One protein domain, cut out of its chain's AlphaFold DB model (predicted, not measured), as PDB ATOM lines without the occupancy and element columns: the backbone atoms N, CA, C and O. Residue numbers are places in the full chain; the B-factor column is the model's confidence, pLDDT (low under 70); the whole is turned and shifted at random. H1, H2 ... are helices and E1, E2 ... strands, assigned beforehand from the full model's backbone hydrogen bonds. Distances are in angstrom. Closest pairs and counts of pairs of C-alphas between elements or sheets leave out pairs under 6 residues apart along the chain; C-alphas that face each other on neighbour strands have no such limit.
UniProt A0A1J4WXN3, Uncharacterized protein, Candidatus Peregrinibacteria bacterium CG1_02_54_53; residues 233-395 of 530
ATOM      1  N   VAL A 233     -41.370 -34.784 -49.286       90.75
ATOM      2  CA  VAL A 233     -42.437 -33.818 -49.020       90.75
ATOM      3  C   VAL A 233     -42.453 -33.522 -47.532       90.75
ATOM      4  O   VAL A 233     -42.652 -34.431 -46.736       90.75
ATOM      5  N   VAL A 234     -42.261 -32.271 -47.138       89.56
ATOM      6  CA  VAL A 234     -42.282 -31.862 -45.733       89.56
ATOM      7  C   VAL A 234     -43.555 -31.072 -45.464       89.56
ATOM      8  O   VAL A 234     -43.776 -30.011 -46.051       89.56
ATOM      9  N   LEU A 235     -44.410 -31.606 -44.591       87.94
ATOM     10  CA  LEU A 235     -45.513 -30.852 -44.009       87.94
ATOM     11  C   LEU A 235     -44.989 -30.125 -42.782       87.94
ATOM     12  O   LEU A 235     -44.548 -30.771 -41.833       87.94
ATOM     13  N   TYR A 236     -45.060 -28.803 -42.814       85.56
ATOM     14  CA  TYR A 236     -44.540 -27.962 -41.753       85.56
ATOM     15  C   TYR A 236     -45.660 -27.242 -41.017       85.56
ATOM     16  O   TYR A 236     -46.434 -26.498 -41.633       85.56
ATOM     17  N   SER A 237     -45.709 -27.442 -39.706       84.38
ATOM     18  CA  SER A 237     -46.597 -26.714 -38.804       84.38
ATOM     19  C   SER A 237     -45.898 -25.455 -38.299       84.38
ATOM     20  O   SER A 237     -44.861 -25.564 -37.659       84.38
ATOM     21  N   ALA A 238     -46.467 -24.271 -38.551       78.38
ATOM     22  CA  ALA A 238     -45.960 -22.989 -38.034       78.38
ATOM     23  C   ALA A 238     -46.680 -22.543 -36.740       78.38
ATOM     24  O   ALA A 238     -46.984 -21.367 -36.536       78.38
ATOM     25  N   HIS A 239     -47.090 -23.508 -35.926       78.38
ATOM     26  CA  HIS A 239     -47.993 -23.293 -34.803       78.38
ATOM     27  C   HIS A 239     -47.357 -22.595 -33.598       78.38
ATOM     28  O   HIS A 239     -48.068 -21.846 -32.929       78.38
ATOM     29  N   ASN A 240     -46.057 -22.766 -33.351       78.19
ATOM     30  CA  ASN A 240     -45.366 -22.103 -32.244       78.19
ATOM     31  C   ASN A 240     -45.255 -20.589 -32.489       78.19
ATOM     32  O   ASN A 240     -45.526 -19.776 -31.603       78.19
ATOM     33  N   PHE A 241     -44.991 -20.188 -33.734       75.94
ATOM     34  CA  PHE A 241     -45.039 -18.799 -34.172       75.94
ATOM     35  C   PHE A 241     -46.446 -18.211 -34.070       75.94
ATOM     36  O   PHE A 241     -46.603 -17.098 -33.567       75.94
ATOM     37  N   VAL A 242     -47.474 -18.946 -34.511       73.50
ATOM     38  CA  VAL A 242     -48.871 -18.480 -34.431       73.50
ATOM     39  C   VAL A 242     -49.341 -18.348 -32.980       73.50
ATOM     40  O   VAL A 242     -50.017 -17.374 -32.639       73.50
ATOM     41  N   GLY A 243     -48.999 -19.317 -32.128       69.38
ATOM     42  CA  GLY A 243     -49.354 -19.328 -30.710       69.38
ATOM     43  C   GLY A 243     -48.839 -18.085 -29.993       69.38
ATOM     44  O   GLY A 243     -49.598 -17.427 -29.278       69.38
ATOM     45  N   ARG A 244     -47.593 -17.699 -30.288       72.19
ATOM     46  CA  ARG A 244     -46.979 -16.477 -29.772       72.19
ATOM     47  C   ARG A 244     -47.680 -15.205 -30.246       72.19
ATOM     48  O   ARG A 244     -47.982 -14.342 -29.428       72.19
ATOM     49  N   THR A 245     -47.936 -15.056 -31.547       67.94
ATOM     50  CA  THR A 245     -48.483 -13.793 -32.080       67.94
ATOM     51  C   THR A 245     -49.938 -13.552 -31.690       67.94
ATOM     52  O   THR A 245     -50.368 -12.402 -31.656       67.94
ATOM     53  N   ASN A 246     -50.692 -14.617 -31.399       64.50
ATOM     54  CA  ASN A 246     -52.131 -14.539 -31.135       64.50
ATOM     55  C   ASN A 246     -52.513 -14.737 -29.657       64.50
ATOM     56  O   ASN A 246     -53.700 -14.701 -29.345       64.50
ATOM     57  N   GLY A 247     -51.554 -14.987 -28.754       60.78
ATOM     58  CA  GLY A 247     -51.808 -15.141 -27.312       60.78
ATOM     59  C   GLY A 247     -52.655 -16.363 -26.915       60.78
ATOM     60  O   GLY A 247     -53.078 -16.466 -25.768       60.78
ATOM     61  N   ALA A 248     -52.910 -17.291 -27.844       62.88
ATOM     62  CA  ALA A 248     -53.771 -18.467 -27.669       62.88
ATOM     63  C   ALA A 248     -52.997 -19.779 -27.911       62.88
ATOM     64  O   ALA A 248     -53.461 -20.657 -28.646       62.88
ATOM     65  N   SER A 249     -51.797 -19.881 -27.325       67.75
ATOM     66  CA  SER A 249     -50.812 -20.931 -27.623       67.75
ATOM     67  C   SER A 249     -51.375 -22.351 -27.480       67.75
ATOM     68  O   SER A 249     -51.340 -23.118 -28.440       67.75
ATOM     69  N   ASP A 250     -52.018 -22.672 -26.354       77.06
ATOM     70  CA  ASP A 250     -52.493 -24.037 -26.064       77.06
ATOM     71  C   ASP A 250     -53.571 -24.524 -27.043       77.06
ATOM     72  O   ASP A 250     -53.571 -25.678 -27.485       77.06
ATOM     73  N   ALA A 251     -54.498 -23.636 -27.413       75.50
ATOM     74  CA  ALA A 251     -55.563 -23.956 -28.359       75.50
ATOM     75  C   ALA A 251     -55.001 -24.147 -29.775       75.50
ATOM     76  O   ALA A 251     -55.374 -25.091 -30.473       75.50
ATOM     77  N   VAL A 252     -54.068 -23.283 -30.189       76.88
ATOM     78  CA  VAL A 252     -53.366 -23.389 -31.476       76.88
ATOM     79  C   VAL A 252     -52.550 -24.682 -31.546       76.88
ATOM     80  O   VAL A 252     -52.618 -25.378 -32.564       76.88
ATOM     81  N   HIS A 253     -51.851 -25.038 -30.467       80.94
ATOM     82  CA  HIS A 253     -51.051 -26.257 -30.360       80.94
ATOM     83  C   HIS A 253     -51.919 -27.515 -30.434       80.94
ATOM     84  O   HIS A 253     -51.698 -28.376 -31.283       80.94
ATOM     85  N   THR A 254     -52.995 -27.577 -29.645       82.56
ATOM     86  CA  THR A 254     -53.948 -28.700 -29.673       82.56
ATOM     87  C   THR A 254     -54.534 -28.908 -31.077       82.56
ATOM     88  O   THR A 254     -54.616 -30.034 -31.578       82.56
ATOM     89  N   CYS A 255     -54.914 -27.821 -31.758       79.69
ATOM     90  CA  CYS A 255     -55.396 -27.878 -33.137       79.69
ATOM     91  C   CYS A 255     -54.306 -28.331 -34.125       79.69
ATOM     92  O   CYS A 255     -54.607 -29.075 -35.064       79.69
ATOM     93  N   ALA A 256     -53.051 -27.911 -33.937       83.19
ATOM     94  CA  ALA A 256     -51.923 -28.328 -34.769       83.19
ATOM     95  C   ALA A 256     -51.645 -29.827 -34.651       83.19
ATOM     96  O   ALA A 256     -51.576 -30.506 -35.675       83.19
ATOM     97  N   GLU A 257     -51.597 -30.362 -33.434       85.19
ATOM     98  CA  GLU A 257     -51.432 -31.798 -33.201       85.19
ATOM     99  C   GLU A 257     -52.565 -32.619 -33.827       85.19
ATOM    100  O   GLU A 257     -52.324 -33.653 -34.461       85.19
ATOM    101  N   ALA A 258     -53.813 -32.158 -33.688       83.12
ATOM    102  CA  ALA A 258     -54.970 -32.809 -34.295       83.12
ATOM    103  C   ALA A 258     -54.878 -32.812 -35.831       83.12
ATOM    104  O   ALA A 258     -55.103 -33.850 -36.459       83.12
ATOM    105  N   ASN A 259     -54.482 -31.686 -36.437       82.38
ATOM    106  CA  ASN A 259     -54.234 -31.587 -37.878       82.38
ATOM    107  C   ASN A 259     -53.113 -32.536 -38.321       82.38
ATOM    108  O   ASN A 259     -53.280 -33.264 -39.297       82.38
ATOM    109  N   MET A 260     -51.996 -32.577 -37.593       86.31
ATOM    110  CA  MET A 260     -50.866 -33.464 -37.883       86.31
ATOM    111  C   MET A 260     -51.270 -34.934 -37.842       86.31
ATOM    112  O   MET A 260     -50.937 -35.697 -38.752       86.31
ATOM    113  N   ARG A 261     -52.033 -35.336 -36.821       87.19
ATOM    114  CA  ARG A 261     -52.563 -36.698 -36.693       87.19
ATOM    115  C   ARG A 261     -53.471 -37.057 -37.866       87.19
ATOM    116  O   ARG A 261     -53.243 -38.074 -38.515       87.19
ATOM    117  N   TYR A 262     -54.431 -36.188 -38.181       86.00
ATOM    118  CA  TYR A 262     -55.338 -36.378 -39.310       86.00
ATOM    119  C   TYR A 262     -54.584 -36.496 -40.643       86.00
ATOM    120  O   TYR A 262     -54.870 -37.379 -41.446       86.00
ATOM    121  N   LEU A 263     -53.583 -35.644 -40.880       87.25
ATOM    122  CA  LEU A 263     -52.787 -35.676 -42.109       87.25
ATOM    123  C   LEU A 263     -51.942 -36.949 -42.214       87.25
ATOM    124  O   LEU A 263     -51.838 -37.511 -43.304       87.25
ATOM    125  N   ARG A 264     -51.378 -37.440 -41.102       91.25
ATOM    126  CA  ARG A 264     -50.678 -38.736 -41.056       91.25
ATOM    127  C   ARG A 264     -51.606 -39.881 -41.448       91.25
ATOM    128  O   ARG A 264     -51.229 -40.709 -42.277       91.25
ATOM    129  N   GLU A 265     -52.810 -39.917 -40.882       89.44
ATOM    130  CA  GLU A 265     -53.823 -40.928 -41.201       89.44
ATOM    131  C   GLU A 265     -54.253 -40.844 -42.668       89.44
ATOM    132  O   GLU A 265     -54.181 -41.843 -43.383       89.44
ATOM    133  N   PHE A 266     -54.579 -39.641 -43.148       88.56
ATOM    134  CA  PHE A 266     -54.943 -39.401 -44.541       88.56
ATOM    135  C   PHE A 266     -53.844 -39.846 -45.513       88.56
ATOM    136  O   PHE A 266     -54.135 -40.525 -46.493       88.56
ATOM    137  N   ILE A 267     -52.576 -39.506 -45.258       91.81
ATOM    138  CA  ILE A 267     -51.453 -39.908 -46.120       91.81
ATOM    139  C   ILE A 267     -51.298 -41.429 -46.130       91.81
ATOM    140  O   ILE A 267     -51.132 -42.008 -47.204       91.81
ATOM    141  N   ARG A 268     -51.394 -42.076 -44.964       91.62
ATOM    142  CA  ARG A 268     -51.305 -43.536 -44.834       91.62
ATOM    143  C   ARG A 268     -52.412 -44.255 -45.607       91.62
ATOM    144  O   ARG A 268     -52.152 -45.303 -46.183       91.62
ATOM    145  N   GLU A 269     -53.628 -43.714 -45.605       90.00
ATOM    146  CA  GLU A 269     -54.784 -44.322 -46.276       90.00
ATOM    147  C   GLU A 269     -54.843 -44.001 -47.773       90.00
ATOM    148  O   GLU A 269     -55.205 -44.852 -48.583       90.00
ATOM    149  N   ALA A 270     -54.484 -42.776 -48.160       86.38
ATOM    150  CA  ALA A 270     -54.650 -42.295 -49.527       86.38
ATOM    151  C   ALA A 270     -53.451 -42.591 -50.443       86.38
ATOM    152  O   ALA A 270     -53.593 -42.471 -51.667       86.38
ATOM    153  N   CYS A 271     -52.275 -42.922 -49.897       90.62
ATOM    154  CA  CYS A 271     -51.034 -43.118 -50.654       90.62
ATOM    155  C   CYS A 271     -50.548 -44.573 -50.632       90.62
ATOM    156  O   CYS A 271     -50.785 -45.312 -49.682       90.62
ATOM    157  N   SER A 272     -49.804 -44.973 -51.669       91.06
ATOM    158  CA  SER A 272     -49.031 -46.218 -51.617       91.06
ATOM    159  C   SER A 272     -47.925 -46.116 -50.550       91.06
ATOM    160  O   SER A 272     -47.475 -45.003 -50.258       91.06
ATOM    161  N   PRO A 273     -47.425 -47.243 -50.000       92.25
ATOM    162  CA  PRO A 273     -46.361 -47.221 -48.991       92.25
ATOM    163  C   PRO A 273     -45.103 -46.462 -49.435       92.25
ATOM    164  O   PRO A 273     -44.522 -45.717 -48.652       92.25
ATOM    165  N   GLU A 274     -44.718 -46.601 -50.707       90.62
ATOM    166  CA  GLU A 274     -43.563 -45.906 -51.287       90.62
ATOM    167  C   GLU A 274     -43.730 -44.380 -51.264       90.62
ATOM    168  O   GLU A 274     -42.796 -43.662 -50.911       90.62
ATOM    169  N   ILE A 275     -44.919 -43.879 -51.613       91.69
ATOM    170  CA  ILE A 275     -45.220 -42.443 -51.628       91.69
ATOM    171  C   ILE A 275     -45.385 -41.918 -50.204       91.69
ATOM    172  O   ILE A 275     -44.844 -40.863 -49.879       91.69
ATOM    173  N   ALA A 276     -46.096 -42.653 -49.346       93.19
ATOM    174  CA  ALA A 276     -46.296 -42.285 -47.949       93.19
ATOM    175  C   ALA A 276     -44.955 -42.112 -47.214       93.19
ATOM    176  O   ALA A 276     -44.788 -41.146 -46.475       93.19
ATOM    177  N   ALA A 277     -43.972 -42.977 -47.491       93.69
ATOM    178  CA  ALA A 277     -42.629 -42.907 -46.911       93.69
ATOM    179  C   ALA A 277     -41.841 -41.635 -47.287       93.69
ATOM    180  O   ALA A 277     -40.822 -41.340 -46.664       93.69
ATOM    181  N   ARG A 278     -42.285 -40.878 -48.300       93.56
ATOM    182  CA  ARG A 278     -41.657 -39.609 -48.703       93.56
ATOM    183  C   ARG A 278     -42.193 -38.404 -47.947       93.56
ATOM    184  O   ARG A 278     -41.564 -37.348 -48.012       93.56
ATOM    185  N   PHE A 279     -43.311 -38.545 -47.238       93.12
ATOM    186  CA  PHE A 279     -43.841 -37.479 -46.402       93.12
ATOM    187  C   PHE A 279     -43.130 -37.455 -45.050       93.12
ATOM    188  O   PHE A 279     -43.046 -38.457 -44.341       93.12
ATOM    189  N   CYS A 280     -42.625 -36.286 -44.686       91.69
ATOM    190  CA  CYS A 280     -42.063 -35.984 -43.384       91.69
ATOM    191  C   CYS A 280     -42.883 -34.873 -42.736       91.69
ATOM    192  O   CYS A 280     -43.508 -34.057 -43.412       91.69
ATOM    193  N   PHE A 281     -42.857 -34.856 -41.415       89.19
ATOM    194  CA  PHE A 281     -43.558 -33.887 -40.596       89.19
ATOM    195  C   PHE A 281     -42.518 -33.103 -39.822       89.19
ATOM    196  O   PHE A 281     -41.613 -33.710 -39.251       89.19
ATOM    197  N   ASP A 282     -42.642 -31.788 -39.861       86.50
ATOM    198  CA  ASP A 282     -41.719 -30.869 -39.218       86.50
ATOM    199  C   ASP A 282     -42.504 -29.715 -38.592       86.50
ATOM    200  O   ASP A 282     -43.665 -29.459 -38.940       86.50
ATOM    201  N   GLU A 283     -41.887 -29.058 -37.628       83.06
ATOM    202  CA  GLU A 283     -42.531 -28.063 -36.784       83.06
ATOM    203  C   GLU A 283     -41.598 -26.875 -36.593       83.06
ATOM    204  O   GLU A 283     -40.370 -26.991 -36.616       83.06
ATOM    205  N   ASP A 284     -42.192 -25.698 -36.450       76.00
ATOM    206  CA  ASP A 284     -41.449 -24.508 -36.100       76.00
ATOM    207  C   ASP A 284     -40.938 -24.541 -34.667       76.00
ATOM    208  O   ASP A 284     -41.439 -25.265 -33.814       76.00
ATOM    209  N   ARG A 285     -39.917 -23.730 -34.395       74.75
ATOM    210  CA  ARG A 285     -39.386 -23.610 -33.042       74.75
ATOM    211  C   ARG A 285     -40.253 -22.711 -32.192       74.75
ATOM    212  O   ARG A 285     -40.782 -21.709 -32.674       74.75
ATOM    213  N   GLU A 286     -40.281 -23.024 -30.907       76.44
ATOM    214  CA  GLU A 286     -40.648 -22.046 -29.899       76.44
ATOM    215  C   GLU A 286     -39.681 -20.865 -29.963       76.44
ATOM    216  O   GLU A 286     -38.464 -21.017 -30.104       76.44
ATOM    217  N   VAL A 287     -40.252 -19.666 -29.930       73.19
ATOM    218  CA  VAL A 287     -39.489 -18.425 -29.983       73.19
ATOM    219  C   VAL A 287     -39.771 -17.664 -28.715       73.19
ATOM    220  O   VAL A 287     -40.782 -16.972 -28.606       73.19
ATOM    221  N   GLU A 288     -38.855 -17.807 -27.768       71.62
ATOM    222  CA  GLU A 288     -38.905 -17.092 -26.504       71.62
ATOM    223  C   GLU A 288     -38.817 -15.584 -26.758       71.62
ATOM    224  O   GLU A 288     -38.053 -15.109 -27.612       71.62
ATOM    225  N   GLU A 289     -39.635 -14.818 -26.038       69.69
ATOM    226  CA  GLU A 289     -39.528 -13.366 -26.039       69.69
ATOM    227  C   GLU A 289     -38.140 -12.962 -25.546       69.69
ATOM    228  O   GLU A 289     -37.554 -13.618 -24.695       69.69
ATOM    229  N   GLY A 290     -37.580 -11.912 -26.136       62.03
ATOM    230  CA  GLY A 290     -36.216 -11.518 -25.816       62.03
ATOM    231  C   GLY A 290     -35.136 -12.399 -26.443       62.03
ATOM    232  O   GLY A 290     -34.037 -11.889 -26.544       62.03
ATOM    233  N   SER A 291     -35.408 -13.591 -26.998       62.94
ATOM    234  CA  SER A 291     -34.379 -14.468 -27.607       62.94
ATOM    235  C   SER A 291     -33.760 -13.941 -28.911       62.94
ATOM    236  O   SER A 291     -34.327 -13.094 -29.611       62.94
ATOM    237  N   ILE A 292     -32.569 -14.444 -29.284       65.00
ATOM    238  CA  ILE A 292     -31.856 -14.012 -30.511       65.00
ATOM    239  C   ILE A 292     -32.724 -14.237 -31.752       65.00
ATOM    240  O   ILE A 292     -32.821 -13.365 -32.618       65.00
ATOM    241  N   LEU A 293     -33.400 -15.384 -31.798       71.38
ATOM    242  CA  LEU A 293     -34.333 -15.725 -32.860       71.38
ATOM    243  C   LEU A 293     -35.494 -14.725 -32.934       71.38
ATOM    244  O   LEU A 293     -35.865 -14.306 -34.030       71.38
ATOM    245  N   ASN A 294     -36.022 -14.290 -31.785       73.94
ATOM    246  CA  ASN A 294     -37.051 -13.263 -31.748       73.94
ATOM    247  C   ASN A 294     -36.570 -11.938 -32.362       73.94
ATOM    248  O   ASN A 294     -37.194 -11.426 -33.289       73.94
ATOM    249  N   ARG A 295     -35.443 -11.387 -31.905       71.81
ATOM    250  CA  ARG A 295     -34.974 -10.092 -32.431       71.81
ATOM    251  C   ARG A 295     -34.594 -10.134 -33.896       71.81
ATOM    252  O   ARG A 295     -34.735  -9.145 -34.604       71.81
ATOM    253  N   MET A 296     -34.128 -11.280 -34.370       76.56
ATOM    254  CA  MET A 296     -33.930 -11.496 -35.794       76.56
ATOM    255  C   MET A 296     -35.222 -11.337 -36.596       76.56
ATOM    256  O   MET A 296     -35.215 -10.731 -37.665       76.56
ATOM    257  N   ILE A 297     -36.330 -11.861 -36.080       81.81
ATOM    258  CA  ILE A 297     -37.649 -11.719 -36.699       81.81
ATOM    259  C   ILE A 297     -38.116 -10.263 -36.634       81.81
ATOM    260  O   ILE A 297     -38.627  -9.749 -37.629       81.81
ATOM    261  N   GLU A 298     -37.882  -9.573 -35.515       83.06
ATOM    262  CA  GLU A 298     -38.147  -8.133 -35.383       83.06
ATOM    263  C   GLU A 298     -37.344  -7.317 -36.410       83.06
ATOM    264  O   GLU A 298     -37.902  -6.457 -37.099       83.06
ATOM    265  N   TYR A 299     -36.061  -7.642 -36.598       84.94
ATOM    266  CA  TYR A 299     -35.224  -7.017 -37.619       84.94
ATOM    267  C   TYR A 299     -35.716  -7.325 -39.038       84.94
ATOM    268  O   TYR A 299     -35.797  -6.428 -39.871       84.94
ATOM    269  N   PHE A 300     -36.111  -8.563 -39.341       88.88
ATOM    270  CA  PHE A 300     -36.681  -8.890 -40.651       88.88
ATOM    271  C   PHE A 300     -37.976  -8.122 -40.921       88.88
ATOM    272  O   PHE A 300     -38.199  -7.655 -42.040       88.88
ATOM    273  N   ALA A 301     -38.812  -7.944 -39.897       89.56
ATOM    274  CA  ALA A 301     -40.015  -7.131 -39.989       89.56
ATOM    275  C   ALA A 301     -39.657  -5.652 -40.208       89.56
ATOM    276  O   ALA A 301     -40.285  -4.978 -41.025       89.56
ATOM    277  N   TYR A 302     -38.617  -5.145 -39.541       88.06
ATOM    278  CA  TYR A 302     -38.059  -3.817 -39.798       88.06
ATOM    279  C   TYR A 302     -37.551  -3.656 -41.239       88.06
ATOM    280  O   TYR A 302     -37.987  -2.738 -41.931       88.06
ATOM    281  N   ALA A 303     -36.722  -4.574 -41.738       88.12
ATOM    282  CA  ALA A 303     -36.194  -4.536 -43.102       88.12
ATOM    283  C   ALA A 303     -37.324  -4.538 -44.152       88.12
ATOM    284  O   ALA A 303     -37.348  -3.707 -45.056       88.12
ATOM    285  N   CYS A 304     -38.338  -5.391 -43.976       89.94
ATOM    286  CA  CYS A 304     -39.531  -5.403 -44.830       89.94
ATOM    287  C   CYS A 304     -40.388  -4.130 -44.717       89.94
ATOM    288  O   CYS A 304     -41.103  -3.785 -45.659       89.94
ATOM    289  N   ARG A 305     -40.355  -3.416 -43.585       88.94
ATOM    290  CA  ARG A 305     -41.009  -2.099 -43.464       88.94
ATOM    291  C   ARG A 305     -40.283  -1.031 -44.267       88.94
ATOM    292  O   ARG A 305     -40.954  -0.197 -44.871       88.94
ATOM    293  N   MET A 306     -38.953  -1.073 -44.262       87.00
ATOM    294  CA  MET A 306     -38.107  -0.114 -44.975       87.00
ATOM    295  C   MET A 306     -38.068  -0.367 -46.489       87.00
ATOM    296  O   MET A 306     -37.707   0.531 -47.244       87.00
ATOM    297  N   ALA A 307     -38.480  -1.555 -46.942       87.69
ATOM    298  CA  ALA A 307     -38.591  -1.881 -48.358       87.69
ATOM    299  C   ALA A 307     -39.515  -0.897 -49.100       87.69
ATOM    300  O   ALA A 307     -40.673  -0.695 -48.722       87.69
ATOM    301  N   THR A 308     -39.013  -0.320 -50.191       87.50
ATOM    302  CA  THR A 308     -39.740   0.668 -51.004       87.50
ATOM    303  C   THR A 308     -40.341   0.083 -52.278       87.50
ATOM    304  O   THR A 308     -41.037   0.792 -53.003       87.50
ATOM    305  N   ASP A 309     -40.059  -1.181 -52.604       90.00
ATOM    306  CA  ASP A 309     -40.580  -1.784 -53.825       90.00
ATOM    307  C   ASP A 309     -42.082  -2.077 -53.708       90.00
ATOM    308  O   ASP A 309     -42.568  -2.625 -52.716       90.00
ATOM    309  N   GLU A 310     -42.822  -1.736 -54.762       89.31
ATOM    310  CA  GLU A 310     -44.284  -1.809 -54.786       89.31
ATOM    311  C   GLU A 310     -44.819  -3.214 -54.467       89.31
ATOM    312  O   GLU A 310     -45.840  -3.363 -53.796       89.31
ATOM    313  N   ARG A 311     -44.110  -4.267 -54.892       85.31
ATOM    314  CA  ARG A 311     -44.543  -5.655 -54.683       85.31
ATOM    315  C   ARG A 311     -44.458  -6.047 -53.210       85.31
ATOM    316  O   ARG A 311     -45.380  -6.686 -52.702       85.31
ATOM    317  N   THR A 312     -43.390  -5.657 -52.518       87.88
ATOM    318  CA  THR A 312     -43.258  -5.872 -51.071       87.88
ATOM    319  C   THR A 312     -44.269  -5.043 -50.293       87.88
ATOM    320  O   THR A 312     -44.873  -5.564 -49.356       87.88
ATOM    321  N   LEU A 313     -44.529  -3.796 -50.706       89.81
ATOM    322  CA  LEU A 313     -45.557  -2.951 -50.089       89.81
ATOM    323  C   LEU A 313     -46.944  -3.613 -50.166       89.81
ATOM    324  O   LEU A 313     -47.602  -3.785 -49.139       89.81
ATOM    325  N   GLN A 314     -47.341  -4.090 -51.349       89.75
ATOM    326  CA  GLN A 314     -48.596  -4.825 -51.540       89.75
ATOM    327  C   GLN A 314     -48.638  -6.131 -50.731       89.75
ATOM    328  O   GLN A 314     -49.677  -6.496 -50.173       89.75
ATOM    329  N   ALA A 315     -47.521  -6.864 -50.656       88.81
ATOM    330  CA  ALA A 315     -47.443  -8.094 -49.871       88.81
ATOM    331  C   ALA A 315     -47.614  -7.823 -48.367       88.81
ATOM    332  O   ALA A 315     -48.356  -8.538 -47.691       88.81
ATOM    333  N   ARG A 316     -46.993  -6.753 -47.859       90.62
ATOM    334  CA  ARG A 316     -47.141  -6.292 -46.476       90.62
ATOM    335  C   ARG A 316     -48.595  -5.950 -46.164       90.62
ATOM    336  O   ARG A 316     -49.137  -6.470 -45.196       90.62
ATOM    337  N   GLU A 317     -49.251  -5.154 -47.003       89.81
ATOM    338  CA  GLU A 317     -50.668  -4.801 -46.824       89.81
ATOM    339  C   GLU A 317     -51.575  -6.038 -46.780       89.81
ATOM    340  O   GLU A 317     -52.447  -6.143 -45.914       89.81
ATOM    341  N   LYS A 318     -51.341  -7.017 -47.665       88.88
ATOM    342  CA  LYS A 318     -52.085  -8.285 -47.665       88.88
ATOM    343  C   LYS A 318     -51.874  -9.086 -46.377       88.88
ATOM    344  O   LYS A 318     -52.843  -9.622 -45.846       88.88
ATOM    345  N   ILE A 319     -50.647  -9.155 -45.862       86.56
ATOM    346  CA  ILE A 319     -50.332  -9.835 -44.592       86.56
ATOM    347  C   ILE A 319     -51.037  -9.175 -43.413       86.56
ATOM    348  O   ILE A 319     -51.666  -9.870 -42.616       86.56
ATOM    349  N   LEU A 320     -51.014  -7.845 -43.344       83.88
ATOM    350  CA  LEU A 320     -51.741  -7.099 -42.317       83.88
ATOM    351  C   LEU A 320     -53.252  -7.359 -42.411       83.88
ATOM    352  O   LEU A 320     -53.921  -7.570 -41.399       83.88
ATOM    353  N   ALA A 321     -53.795  -7.419 -43.630       83.12
ATOM    354  CA  ALA A 321     -55.196  -7.759 -43.858       83.12
ATOM    355  C   ALA A 321     -55.539  -9.215 -43.490       83.12
ATOM    356  O   ALA A 321     -56.683  -9.488 -43.120       83.12
ATOM    357  N   PHE A 322     -54.591 -10.156 -43.584       77.62
ATOM    358  CA  PHE A 322     -54.774 -11.520 -43.082       77.62
ATOM    359  C   PHE A 322     -54.799 -11.549 -41.553       77.62
ATOM    360  O   PHE A 322     -55.717 -12.137 -40.987       77.62
ATOM    361  N   GLY A 323     -53.859 -10.869 -40.891       72.38
ATOM    362  CA  GLY A 323     -53.783 -10.808 -39.428       72.38
ATOM    363  C   GLY A 323     -55.038 -10.228 -38.776       72.38
ATOM    364  O   GLY A 323     -55.592 -10.835 -37.860       72.38
ATOM    365  N   LYS A 324     -55.581  -9.137 -39.339       71.38
ATOM    366  CA  LYS A 324     -56.835  -8.500 -38.879       71.38
ATOM    367  C   LYS A 324     -58.055  -9.435 -38.878       71.38
ATOM    368  O   LYS A 324     -59.044  -9.138 -38.219       71.38
ATOM    369  N   LYS A 325     -58.021 -10.548 -39.622       64.94
ATOM    370  CA  LYS A 325     -59.121 -11.528 -39.685       64.94
ATOM    371  C   LYS A 325     -59.048 -12.615 -38.609       64.94
ATOM    372  O   LYS A 325     -60.021 -13.352 -38.472       64.94
ATOM    373  N   HIS A 326     -57.924 -12.758 -37.901       58.97
ATOM    374  CA  HIS A 326     -57.652 -13.933 -37.066       58.97
ATOM    375  C   HIS A 326     -57.586 -13.686 -35.545       58.97
ATOM    376  O   HIS A 326     -57.591 -14.681 -34.830       58.97
ATOM    377  N   ALA A 327     -57.598 -12.435 -35.062       49.94
ATOM    378  CA  ALA A 327     -57.956 -11.952 -33.704       49.94
ATOM    379  C   ALA A 327     -57.556 -10.457 -33.609       49.94
ATOM    380  O   ALA A 327     -57.349  -9.845 -34.657       49.94
ATOM    381  N   GLU A 328     -57.431  -9.881 -32.401       54.00
ATOM    382  CA  GLU A 328     -56.883  -8.545 -32.054       54.00
ATOM    383  C   GLU A 328     -55.410  -8.350 -32.500       54.00
ATOM    384  O   GLU A 328     -54.549  -7.908 -31.745       54.00
ATOM    385  N   GLY A 329     -55.086  -8.744 -33.730       54.44
ATOM    386  CA  GLY A 329     -53.737  -8.807 -34.252       54.44
ATOM    387  C   GLY A 329     -53.129  -7.419 -34.300       54.44
ATOM    388  O   GLY A 329     -53.563  -6.562 -35.075       54.44
ATOM    389  N   ASN A 330     -52.095  -7.214 -33.490       70.81
ATOM    390  CA  ASN A 330     -51.228  -6.070 -33.667       70.81
ATOM    391  C   ASN A 330     -50.537  -6.214 -35.048       70.81
ATOM    392  O   ASN A 330     -50.186  -7.318 -35.490       70.81
ATOM    393  N   GLU A 331     -50.416  -5.104 -35.778       81.00
ATOM    394  CA  GLU A 331     -49.876  -5.100 -37.146       81.00
ATOM    395  C   GLU A 331     -48.441  -5.654 -37.198       81.00
ATOM    396  O   GLU A 331     -48.063  -6.342 -38.148       81.00
ATOM    397  N   GLU A 332     -47.676  -5.431 -36.131       80.56
ATOM    398  CA  GLU A 332     -46.294  -5.878 -35.994       80.56
ATOM    399  C   GLU A 332     -46.181  -7.413 -35.933       80.56
ATOM    400  O   GLU A 332     -45.389  -7.998 -36.664       80.56
ATOM    401  N   GLY A 333     -47.025  -8.091 -35.159       80.75
ATOM    402  CA  GLY A 333     -47.044  -9.542 -34.993       80.75
ATOM    403  C   GLY A 333     -47.438 -10.257 -36.281       80.75
ATOM    404  O   GLY A 333     -46.874 -11.294 -36.617       80.75
ATOM    405  N   SER A 334     -48.333  -9.654 -37.069       84.00
ATOM    406  CA  SER A 334     -48.697 -10.178 -38.394       84.00
ATOM    407  C   SER A 334     -47.513 -10.130 -39.362       84.00
ATOM    408  O   SER A 334     -47.279 -11.079 -40.114       84.00
ATOM    409  N   LEU A 335     -46.748  -9.034 -39.339       87.50
ATOM    410  CA  LEU A 335     -45.560  -8.895 -40.174       87.50
ATOM    411  C   LEU A 335     -44.424  -9.806 -39.699       87.50
ATOM    412  O   LEU A 335     -43.815 -10.474 -40.532       87.50
ATOM    413  N   GLN A 336     -44.185  -9.884 -38.388       86.69
ATOM    414  CA  GLN A 336     -43.217 -10.790 -37.765       86.69
ATOM    415  C   GLN A 336     -43.506 -12.255 -38.114       86.69
ATOM    416  O   GLN A 336     -42.602 -12.977 -38.536       86.69
ATOM    417  N   TYR A 337     -44.773 -12.672 -38.046       83.69
ATOM    418  CA  TYR A 337     -45.203 -13.982 -38.530       83.69
ATOM    419  C   TYR A 337     -44.898 -14.166 -40.022       83.69
ATOM    420  O   TYR A 337     -44.355 -15.183 -40.441       83.69
ATOM    421  N   GLY A 338     -45.188 -13.157 -40.844       86.00
ATOM    422  CA  GLY A 338     -44.916 -13.208 -42.276       86.00
ATOM    423  C   GLY A 338     -43.446 -13.413 -42.635       86.00
ATOM    424  O   GLY A 338     -43.124 -14.205 -43.522       86.00
ATOM    425  N   VAL A 339     -42.551 -12.698 -41.954       87.00
ATOM    426  CA  VAL A 339     -41.111 -12.729 -42.239       87.00
ATOM    427  C   VAL A 339     -40.391 -13.907 -41.584       87.00
ATOM    428  O   VAL A 339     -39.358 -14.338 -42.101       87.00
ATOM    429  N   SER A 340     -40.931 -14.487 -40.503       82.88
ATOM    430  CA  SER A 340     -40.348 -15.679 -39.867       82.88
ATOM    431  C   SER A 340     -40.331 -16.886 -40.814       82.88
ATOM    432  O   SER A 340     -39.445 -17.739 -40.724       82.88
ATOM    433  N   HIS A 341     -41.218 -16.913 -41.817       81.38
ATOM    434  CA  HIS A 341     -41.213 -17.936 -42.863       81.38
ATOM    435  C   HIS A 341     -39.893 -17.985 -43.661       81.38
ATOM    436  O   HIS A 341     -39.577 -19.027 -44.240       81.38
ATOM    437  N   ALA A 342     -39.092 -16.909 -43.673       79.06
ATOM    438  CA  ALA A 342     -37.765 -16.913 -44.298       79.06
ATOM    439  C   ALA A 342     -36.761 -17.798 -43.538       79.06
ATOM    440  O   ALA A 342     -35.858 -18.398 -44.129       79.06
ATOM    441  N   LEU A 343     -36.936 -17.905 -42.218       74.94
ATOM    442  CA  LEU A 343     -36.139 -18.771 -41.352       74.94
ATOM    443  C   LEU A 343     -36.556 -20.223 -41.534       74.94
ATOM    444  O   LEU A 343     -35.697 -21.057 -41.815       74.94
ATOM    445  N   TYR A 344     -37.867 -20.483 -41.472       73.12
ATOM    446  CA  TYR A 344     -38.454 -21.793 -41.756       73.12
ATOM    447  C   TYR A 344     -37.921 -22.350 -43.075       73.12
ATOM    448  O   TYR A 344     -37.343 -23.433 -43.100       73.12
ATOM    449  N   ALA A 345     -38.053 -21.599 -44.167       73.44
ATOM    450  CA  ALA A 345     -37.671 -22.055 -45.497       73.44
ATOM    451  C   ALA A 345     -36.151 -22.096 -45.749       73.44
ATOM    452  O   ALA A 345     -35.717 -22.414 -46.857       73.44
ATOM    453  N   ALA A 346     -35.340 -21.783 -44.733       71.19
ATOM    454  CA  ALA A 346     -33.888 -21.721 -44.810       71.19
ATOM    455  C   ALA A 346     -33.371 -20.811 -45.946       71.19
ATOM    456  O   ALA A 346     -32.334 -21.080 -46.577       71.19
ATOM    457  N   ASP A 347     -34.051 -19.688 -46.178       75.56
ATOM    458  CA  ASP A 347     -33.729 -18.768 -47.266       75.56
ATOM    459  C   ASP A 347     -32.309 -18.178 -47.131       75.56
ATOM    460  O   ASP A 347     -31.764 -18.104 -46.029       75.56
ATOM    461  N   PRO A 348     -31.623 -17.806 -48.223       71.38
ATOM    462  CA  PRO A 348     -30.250 -17.297 -48.170       71.38
ATOM    463  C   PRO A 348     -30.190 -15.829 -47.706       71.38
ATOM    464  O   PRO A 348     -29.791 -14.950 -48.467       71.38
ATOM    465  N   VAL A 349     -30.586 -15.561 -46.461       74.38
ATOM    466  CA  VAL A 349     -30.484 -14.225 -45.861       74.38
ATOM    467  C   VAL A 349     -29.012 -13.854 -45.681       74.38
ATOM    468  O   VAL A 349     -28.229 -14.650 -45.163       74.38
ATOM    469  N   ARG A 350     -28.633 -12.650 -46.123       69.00
ATOM    470  CA  ARG A 350     -27.246 -12.152 -46.156       69.00
ATOM    471  C   ARG A 350     -26.786 -11.601 -44.805       69.00
ATOM    472  O   ARG A 350     -26.200 -10.531 -44.734       69.00
ATOM    473  N   LEU A 351     -27.053 -12.336 -43.736       64.19
ATOM    474  CA  LEU A 351     -26.632 -11.982 -42.387       64.19
ATOM    475  C   LEU A 351     -25.704 -13.080 -41.840       64.19
ATOM    476  O   LEU A 351     -26.089 -14.257 -41.857       64.19
ATOM    477  N   PRO A 352     -24.501 -12.726 -41.350       50.19
ATOM    478  CA  PRO A 352     -23.646 -13.646 -40.602       50.19
ATOM    479  C   PRO A 352     -24.412 -14.270 -39.422       50.19
ATOM    480  O   PRO A 352     -25.255 -13.620 -38.810       50.19
ATOM    481  N   GLY A 353     -24.173 -15.549 -39.116       48.50
ATOM    482  CA  GLY A 353     -24.766 -16.214 -37.943       48.50
ATOM    483  C   GLY A 353     -26.232 -16.664 -38.066       48.50
ATOM    484  O   GLY A 353     -26.676 -17.495 -37.279       48.50
ATOM    485  N   VAL A 354     -26.983 -16.257 -39.099       53.09
ATOM    486  CA  VAL A 354     -28.360 -16.772 -39.331       53.09
ATOM    487  C   VAL A 354     -28.380 -18.282 -39.534       53.09
ATOM    488  O   VAL A 354     -29.364 -18.944 -39.220       53.09
ATOM    489  N   GLN A 355     -27.285 -18.837 -40.049       47.78
ATOM    490  CA  GLN A 355     -27.112 -20.280 -40.177       47.78
ATOM    491  C   GLN A 355     -26.876 -20.970 -38.826       47.78
ATOM    492  O   GLN A 355     -27.291 -22.111 -38.679       47.78
ATOM    493  N   MET A 356     -26.292 -20.287 -37.837       42.34
ATOM    494  CA  MET A 356     -26.079 -20.820 -36.483       42.34
ATOM    495  C   MET A 356     -27.379 -20.846 -35.677       42.34
ATOM    496  O   MET A 356     -27.611 -21.762 -34.902       42.34
ATOM    497  N   LEU A 357     -28.277 -19.891 -35.931       49.41
ATOM    498  CA  LEU A 357     -29.625 -19.868 -35.348       49.41
ATOM    499  C   LEU A 357     -30.556 -20.904 -35.991       49.41
ATOM    500  O   LEU A 357     -31.660 -21.157 -35.510       49.41
ATOM    501  N   ARG A 358     -30.099 -21.555 -37.064       51.84
ATOM    502  CA  ARG A 358     -30.737 -22.723 -37.658       51.84
ATOM    503  C   ARG A 358     -30.087 -24.000 -37.108       51.84
ATOM    504  O   ARG A 358     -29.392 -24.680 -37.844       51.84
ATOM    505  N   ASP A 359     -30.501 -24.482 -35.935       47.12
ATOM    506  CA  ASP A 359     -30.541 -25.944 -35.655       47.12
ATOM    507  C   ASP A 359     -31.502 -26.717 -36.602       47.12
ATOM    508  O   ASP A 359     -32.072 -27.744 -36.251       47.12
ATOM    509  N   ALA A 360     -31.817 -26.158 -37.777       42.38
ATOM    510  CA  ALA A 360     -32.731 -26.766 -38.722       42.38
ATOM    511  C   ALA A 360     -31.950 -27.853 -39.467       42.38
ATOM    512  O   ALA A 360     -30.743 -27.686 -39.687       42.38
ATOM    513  N   PRO A 361     -32.605 -28.950 -39.884       44.91
ATOM    514  CA  PRO A 361     -31.971 -29.933 -40.750       44.91
ATOM    515  C   PRO A 361     -31.299 -29.229 -41.935       44.91
ATOM    516  O   PRO A 361     -31.782 -28.193 -42.405       44.91
ATOM    517  N   ALA A 362     -30.158 -29.775 -42.369       50.03
ATOM    518  CA  ALA A 362     -29.318 -29.202 -43.417       50.03
ATOM    519  C   ALA A 362     -30.173 -28.604 -44.541       50.03
ATOM    520  O   ALA A 362     -31.056 -29.284 -45.067       50.03
ATOM    521  N   LYS A 363     -29.917 -27.329 -44.874       56.81
ATOM    522  CA  LYS A 363     -30.661 -26.582 -45.896       56.81
ATOM    523  C   LYS A 363     -30.896 -27.490 -47.109       56.81
ATOM    524  O   LYS A 363     -29.900 -27.944 -47.687       56.81
ATOM    525  N   PRO A 364     -32.154 -27.742 -47.518       58.81
ATOM    526  CA  PRO A 364     -32.381 -28.527 -48.714       58.81
ATOM    527  C   PRO A 364     -31.679 -27.819 -49.863       58.81
ATOM    528  O   PRO A 364     -31.754 -26.590 -49.999       58.81
ATOM    529  N   ARG A 365     -30.952 -28.578 -50.687       59.22
ATOM    530  CA  ARG A 365     -30.232 -27.983 -51.818       59.22
ATOM    531  C   ARG A 365     -31.205 -27.224 -52.720       59.22
ATOM    532  O   ARG A 365     -30.789 -26.224 -53.310       59.22
ATOM    533  N   LYS A 366     -32.476 -27.664 -52.794       72.94
ATOM    534  CA  LYS A 366     -33.562 -27.080 -53.601       72.94
ATOM    535  C   LYS A 366     -34.924 -27.181 -52.904       72.94
ATOM    536  O   LYS A 366     -35.192 -28.164 -52.222       72.94
ATOM    537  N   LEU A 367     -35.792 -26.188 -53.122       74.62
ATOM    538  CA  LEU A 367     -37.071 -26.042 -52.421       74.62
ATOM    539  C   LEU A 367     -38.222 -25.656 -53.367       74.62
ATOM    540  O   LEU A 367     -38.151 -24.624 -54.032       74.62
ATOM    541  N   ILE A 368     -39.319 -26.416 -53.342       79.00
ATOM    542  CA  ILE A 368     -40.619 -26.049 -53.928       79.00
ATOM    543  C   ILE A 368     -41.621 -25.842 -52.792       79.00
ATOM    544  O   ILE A 368     -41.754 -26.710 -51.941       79.00
ATOM    545  N   MET A 369     -42.362 -24.729 -52.792       79.00
ATOM    546  CA  MET A 369     -43.482 -24.519 -51.863       79.00
ATOM    547  C   MET A 369     -44.811 -24.772 -52.572       79.00
ATOM    548  O   MET A 369     -45.041 -24.252 -53.673       79.00
ATOM    549  N   LEU A 370     -45.698 -25.511 -51.909       76.62
ATOM    550  CA  LEU A 370     -47.095 -25.664 -52.300       76.62
ATOM    551  C   LEU A 370     -47.996 -24.882 -51.345       76.62
ATOM    552  O   LEU A 370     -47.865 -24.983 -50.127       76.62
ATOM    553  N   GLY A 371     -48.935 -24.127 -51.905       74.69
ATOM    554  CA  GLY A 371     -49.856 -23.298 -51.142       74.69
ATOM    555  C   GLY A 371     -50.857 -22.549 -52.021       74.69
ATOM    556  O   GLY A 371     -50.920 -22.731 -53.234       74.69
ATOM    557  N   GLY A 372     -51.674 -21.705 -51.400       73.06
ATOM    558  CA  GLY A 372     -52.595 -20.804 -52.100       73.06
ATOM    559  C   GLY A 372     -52.064 -19.373 -52.188       73.06
ATOM    560  O   GLY A 372     -50.877 -19.113 -52.011       73.06
ATOM    561  N   GLU A 373     -52.976 -18.418 -52.384       74.56
ATOM    562  CA  GLU A 373     -52.661 -16.981 -52.356       74.56
ATOM    563  C   GLU A 373     -51.887 -16.533 -51.098       74.56
ATOM    564  O   GLU A 373     -50.941 -15.768 -51.262       74.56
ATOM    565  N   PRO A 374     -52.177 -17.016 -49.868       77.25
ATOM    566  CA  PRO A 374     -51.388 -16.623 -48.698       77.25
ATOM    567  C   PRO A 374     -49.901 -16.963 -48.825       77.25
ATOM    568  O   PRO A 374     -49.056 -16.119 -48.550       77.25
ATOM    569  N   GLU A 375     -49.572 -18.156 -49.327       78.44
ATOM    570  CA  GLU A 375     -48.180 -18.583 -49.520       78.44
ATOM    571  C   GLU A 375     -47.463 -17.710 -50.560       78.44
ATOM    572  O   GLU A 375     -46.275 -17.437 -50.413       78.44
ATOM    573  N   LYS A 376     -48.177 -17.188 -51.574       77.94
ATOM    574  CA  LYS A 376     -47.588 -16.258 -52.558       77.94
ATOM    575  C   LYS A 376     -47.172 -14.958 -51.889       77.94
ATOM    576  O   LYS A 376     -46.134 -14.393 -52.221       77.94
ATOM    577  N   VAL A 377     -47.985 -14.488 -50.947       83.50
ATOM    578  CA  VAL A 377     -47.700 -13.282 -50.172       83.50
ATOM    579  C   VAL A 377     -46.518 -13.514 -49.229       83.50
ATOM    580  O   VAL A 377     -45.585 -12.712 -49.237       83.50
ATOM    581  N   PHE A 378     -46.505 -14.630 -48.487       84.81
ATOM    582  CA  PHE A 378     -45.366 -15.008 -47.637       84.81
ATOM    583  C   PHE A 378     -44.072 -15.098 -48.446       84.81
ATOM    584  O   PHE A 378     -43.046 -14.559 -48.043       84.81
ATOM    585  N   TRP A 379     -44.119 -15.706 -49.631       82.88
ATOM    586  CA  TRP A 379     -42.967 -15.798 -50.521       82.88
ATOM    587  C   TRP A 379     -42.410 -14.427 -50.937       82.88
ATOM    588  O   TRP A 379     -41.197 -14.227 -50.897       82.88
ATOM    589  N   ARG A 380     -43.266 -13.450 -51.267       85.38
ATOM    590  CA  ARG A 380     -42.811 -12.083 -51.586       85.38
ATOM    591  C   ARG A 380     -42.103 -11.420 -50.412       85.38
ATOM    592  O   ARG A 380     -41.041 -10.835 -50.605       85.38
ATOM    593  N   LEU A 381     -42.648 -11.555 -49.203       88.19
ATOM    594  CA  LEU A 381     -41.989 -11.040 -48.004       88.19
ATOM    595  C   LEU A 381     -40.645 -11.723 -47.760       88.19
ATOM    596  O   LEU A 381     -39.663 -11.050 -47.479       88.19
ATOM    597  N   ARG A 382     -40.557 -13.043 -47.935       87.12
ATOM    598  CA  ARG A 382     -39.294 -13.787 -47.817       87.12
ATOM    599  C   ARG A 382     -38.225 -13.295 -48.794       87.12
ATOM    600  O   ARG A 382     -37.067 -13.143 -48.412       87.12
ATOM    601  N   GLN A 383     -38.603 -13.013 -50.044       85.44
ATOM    602  CA  GLN A 383     -37.690 -12.415 -51.023       85.44
ATOM    603  C   GLN A 383     -37.209 -11.032 -50.585       85.44
ATOM    604  O   GLN A 383     -36.024 -10.734 -50.727       85.44
ATOM    605  N   ALA A 384     -38.112 -10.213 -50.039       88.12
ATOM    606  CA  ALA A 384     -37.755  -8.920 -49.476       88.12
ATOM    607  C   ALA A 384     -36.762  -9.087 -48.320       88.12
ATOM    608  O   ALA A 384     -35.700  -8.484 -48.362       88.12
ATOM    609  N   VAL A 385     -37.007 -10.000 -47.373       88.25
ATOM    610  CA  VAL A 385     -36.042 -10.314 -46.301       88.25
ATOM    611  C   VAL A 385     -34.670 -10.670 -46.879       88.25
ATOM    612  O   VAL A 385     -33.664 -10.127 -46.446       88.25
ATOM    613  N   CYS A 386     -34.600 -11.532 -47.897       85.25
ATOM    614  CA  CYS A 386     -33.317 -11.920 -48.498       85.25
ATOM    615  C   CYS A 386     -32.549 -10.757 -49.140       85.25
ATOM    616  O   CYS A 386     -31.326 -10.841 -49.280       85.25
ATOM    617  N   ARG A 387     -33.263  -9.727 -49.597       86.12
ATOM    618  CA  ARG A 387     -32.695  -8.574 -50.295       86.12
ATOM    619  C   ARG A 387     -32.360  -7.430 -49.342       86.12
ATOM    620  O   ARG A 387     -31.293  -6.848 -49.486       86.12
ATOM    621  N   GLU A 388     -33.252  -7.146 -48.399       86.25
ATOM    622  CA  GLU A 388     -33.209  -5.969 -47.525       86.25
ATOM    623  C   GLU A 388     -32.558  -6.245 -46.163       86.25
ATOM    624  O   GLU A 388     -32.071  -5.317 -45.522       86.25
ATOM    625  N   ALA A 389     -32.548  -7.495 -45.683       83.44
ATOM    626  CA  ALA A 389     -31.897  -7.826 -44.418       83.44
ATOM    627  C   ALA A 389     -30.379  -7.947 -44.631       83.44
ATOM    628  O   ALA A 389     -29.869  -9.015 -44.992       83.44
ATOM    629  N   THR A 390     -29.672  -6.834 -44.429       79.25
ATOM    630  CA  THR A 390     -28.216  -6.720 -44.574       79.25
ATOM    631  C   THR A 390     -27.526  -6.532 -43.221       79.25
ATOM    632  O   THR A 390     -28.166  -6.119 -42.251       79.25
ATOM    633  N   PRO A 391     -26.215  -6.814 -43.121       66.38
ATOM    634  CA  PRO A 391     -25.465  -6.586 -41.887       66.38
ATOM    635  C   PRO A 391     -25.494  -5.116 -41.455       66.38
ATOM    636  O   PRO A 391     -25.702  -4.816 -40.287       66.38
ATOM    637  N   GLU A 392     -25.377  -4.184 -42.398       67.69
ATOM    638  CA  GLU A 392     -25.386  -2.747 -42.112       67.69
ATOM    639  C   GLU A 392     -26.752  -2.300 -41.586       67.69
ATOM    640  O   GLU A 392     -26.838  -1.554 -40.609       67.69
ATOM    641  N   GLY A 393     -27.827  -2.803 -42.201       71.88
ATOM    642  CA  GLY A 393     -29.184  -2.512 -41.764       71.88
ATOM    643  C   GLY A 393     -29.490  -3.095 -40.386       71.88
ATOM    644  O   GLY A 393     -30.238  -2.480 -39.627       71.88
ATOM    645  N   SER A 394     -28.922  -4.255 -40.038       68.94
ATOM    646  CA  SER A 394     -29.101  -4.838 -38.704       68.94
ATOM    647  C   SER A 394     -28.372  -4.010 -37.650       68.94
ATOM    648  O   SER A 394     -28.977  -3.661 -36.638       68.94
ATOM    649  N   ILE A 395     -27.133  -3.589 -37.924       63.34
ATOM    650  CA  ILE A 395     -26.372  -2.680 -37.058       63.34
ATOM    651  C   ILE A 395     -27.153  -1.381 -36.824       63.34
ATOM    652  O   ILE A 395     -27.289  -0.940 -35.685       63.34
TER     653      ILE A 395
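What this domain is: This is residues 233 to 395 of the 530 residues of an uncharacterized protein of Candidatus Peregrinibacteria bacterium CG1_02_54_53 (UniProt A0A1J4WXN3). Four helices, H4 to H7, cross one another in a knot with H6 in the middle, and an arm made by the long helix H2 and a small sheet of E1 and E2 runs out from it, with H3 near its tip. H1 joins the two parts by touching both H2 and H6. The 163 printed residues hold E1, H1, H2, H3, E2, H4, H5, H6, E3, H7 and H8 in that order, with E1 and E2 parallel; the class is mostly helix. The whole is compact, with a radius of gyration of the C-alphas of 16.4 A and spans of 49 by 37 by 31 A.

How they stand to each other: E1, residues 233 to 237, is the parallel neighbour of E2, residues 279 to 283, at 26 degrees; N 235 and O 280 are 2.9 A apart, within hydrogen-bond range. H1, residues 239 to 246, H2, residues 249 to 270, and H3, residues 273 to 276, lie between these strands in the chain, a strand-helix-strand unit, two parallel neighbour strands with helices between. H1 and H2 form a helical hairpin at a shallow tilt of 34 degrees, only just short of steep; their closest C-alphas, of Gly 243 and Ser 249, are 3.8 A apart. H6, residues 331 to 344, is the hub. It touches H1 at Thr 245 and Gly 333, C-alphas 5.4 A apart, and H4, residues 292 to 306, at a steep tilt of 67 degrees, with C-alphas 301 and 336 closest at 5.3 A. It also touches H5, residues 310 to 323, closest at C-alphas 323 and 334, 5.2 A, and H7, residues 373 to 388, about perpendicular at 79 degrees, closest at C-alphas 342 and 382, 4.9 A. E3, residues 366 to 370, pairs with no named strand and is near E1. H8, residues 391 to 395, and H7 meet only through their link. Every O i to N i+4 pair is within hydrogen-bond range in H1, H2, H4, H5, H7 and H8, and 7 of 10 are in H6; H3 is too short for one.

Where its parts are: E1 begins at C-alpha 233, (-42.437, -33.818, -49.020). H2 is 30.8 A long, H7 22.9 A, H4 21.0 A, H6 20.7 A and H5 20.2 A. H8 ends at C-alpha 395, (-26.372, -2.680, -37.058).

The domain as a whole: The C-alphas of Glu 269 and Ile 395, the two farthest apart, are 51.2 A apart. The printed part has no cut. Residues 269 to 274 stand free. The link from H6 to E3, residues 345 to 365, is long. The mean pLDDT of the printed part is 77.7, and residues 350 to 365 are among those under 70.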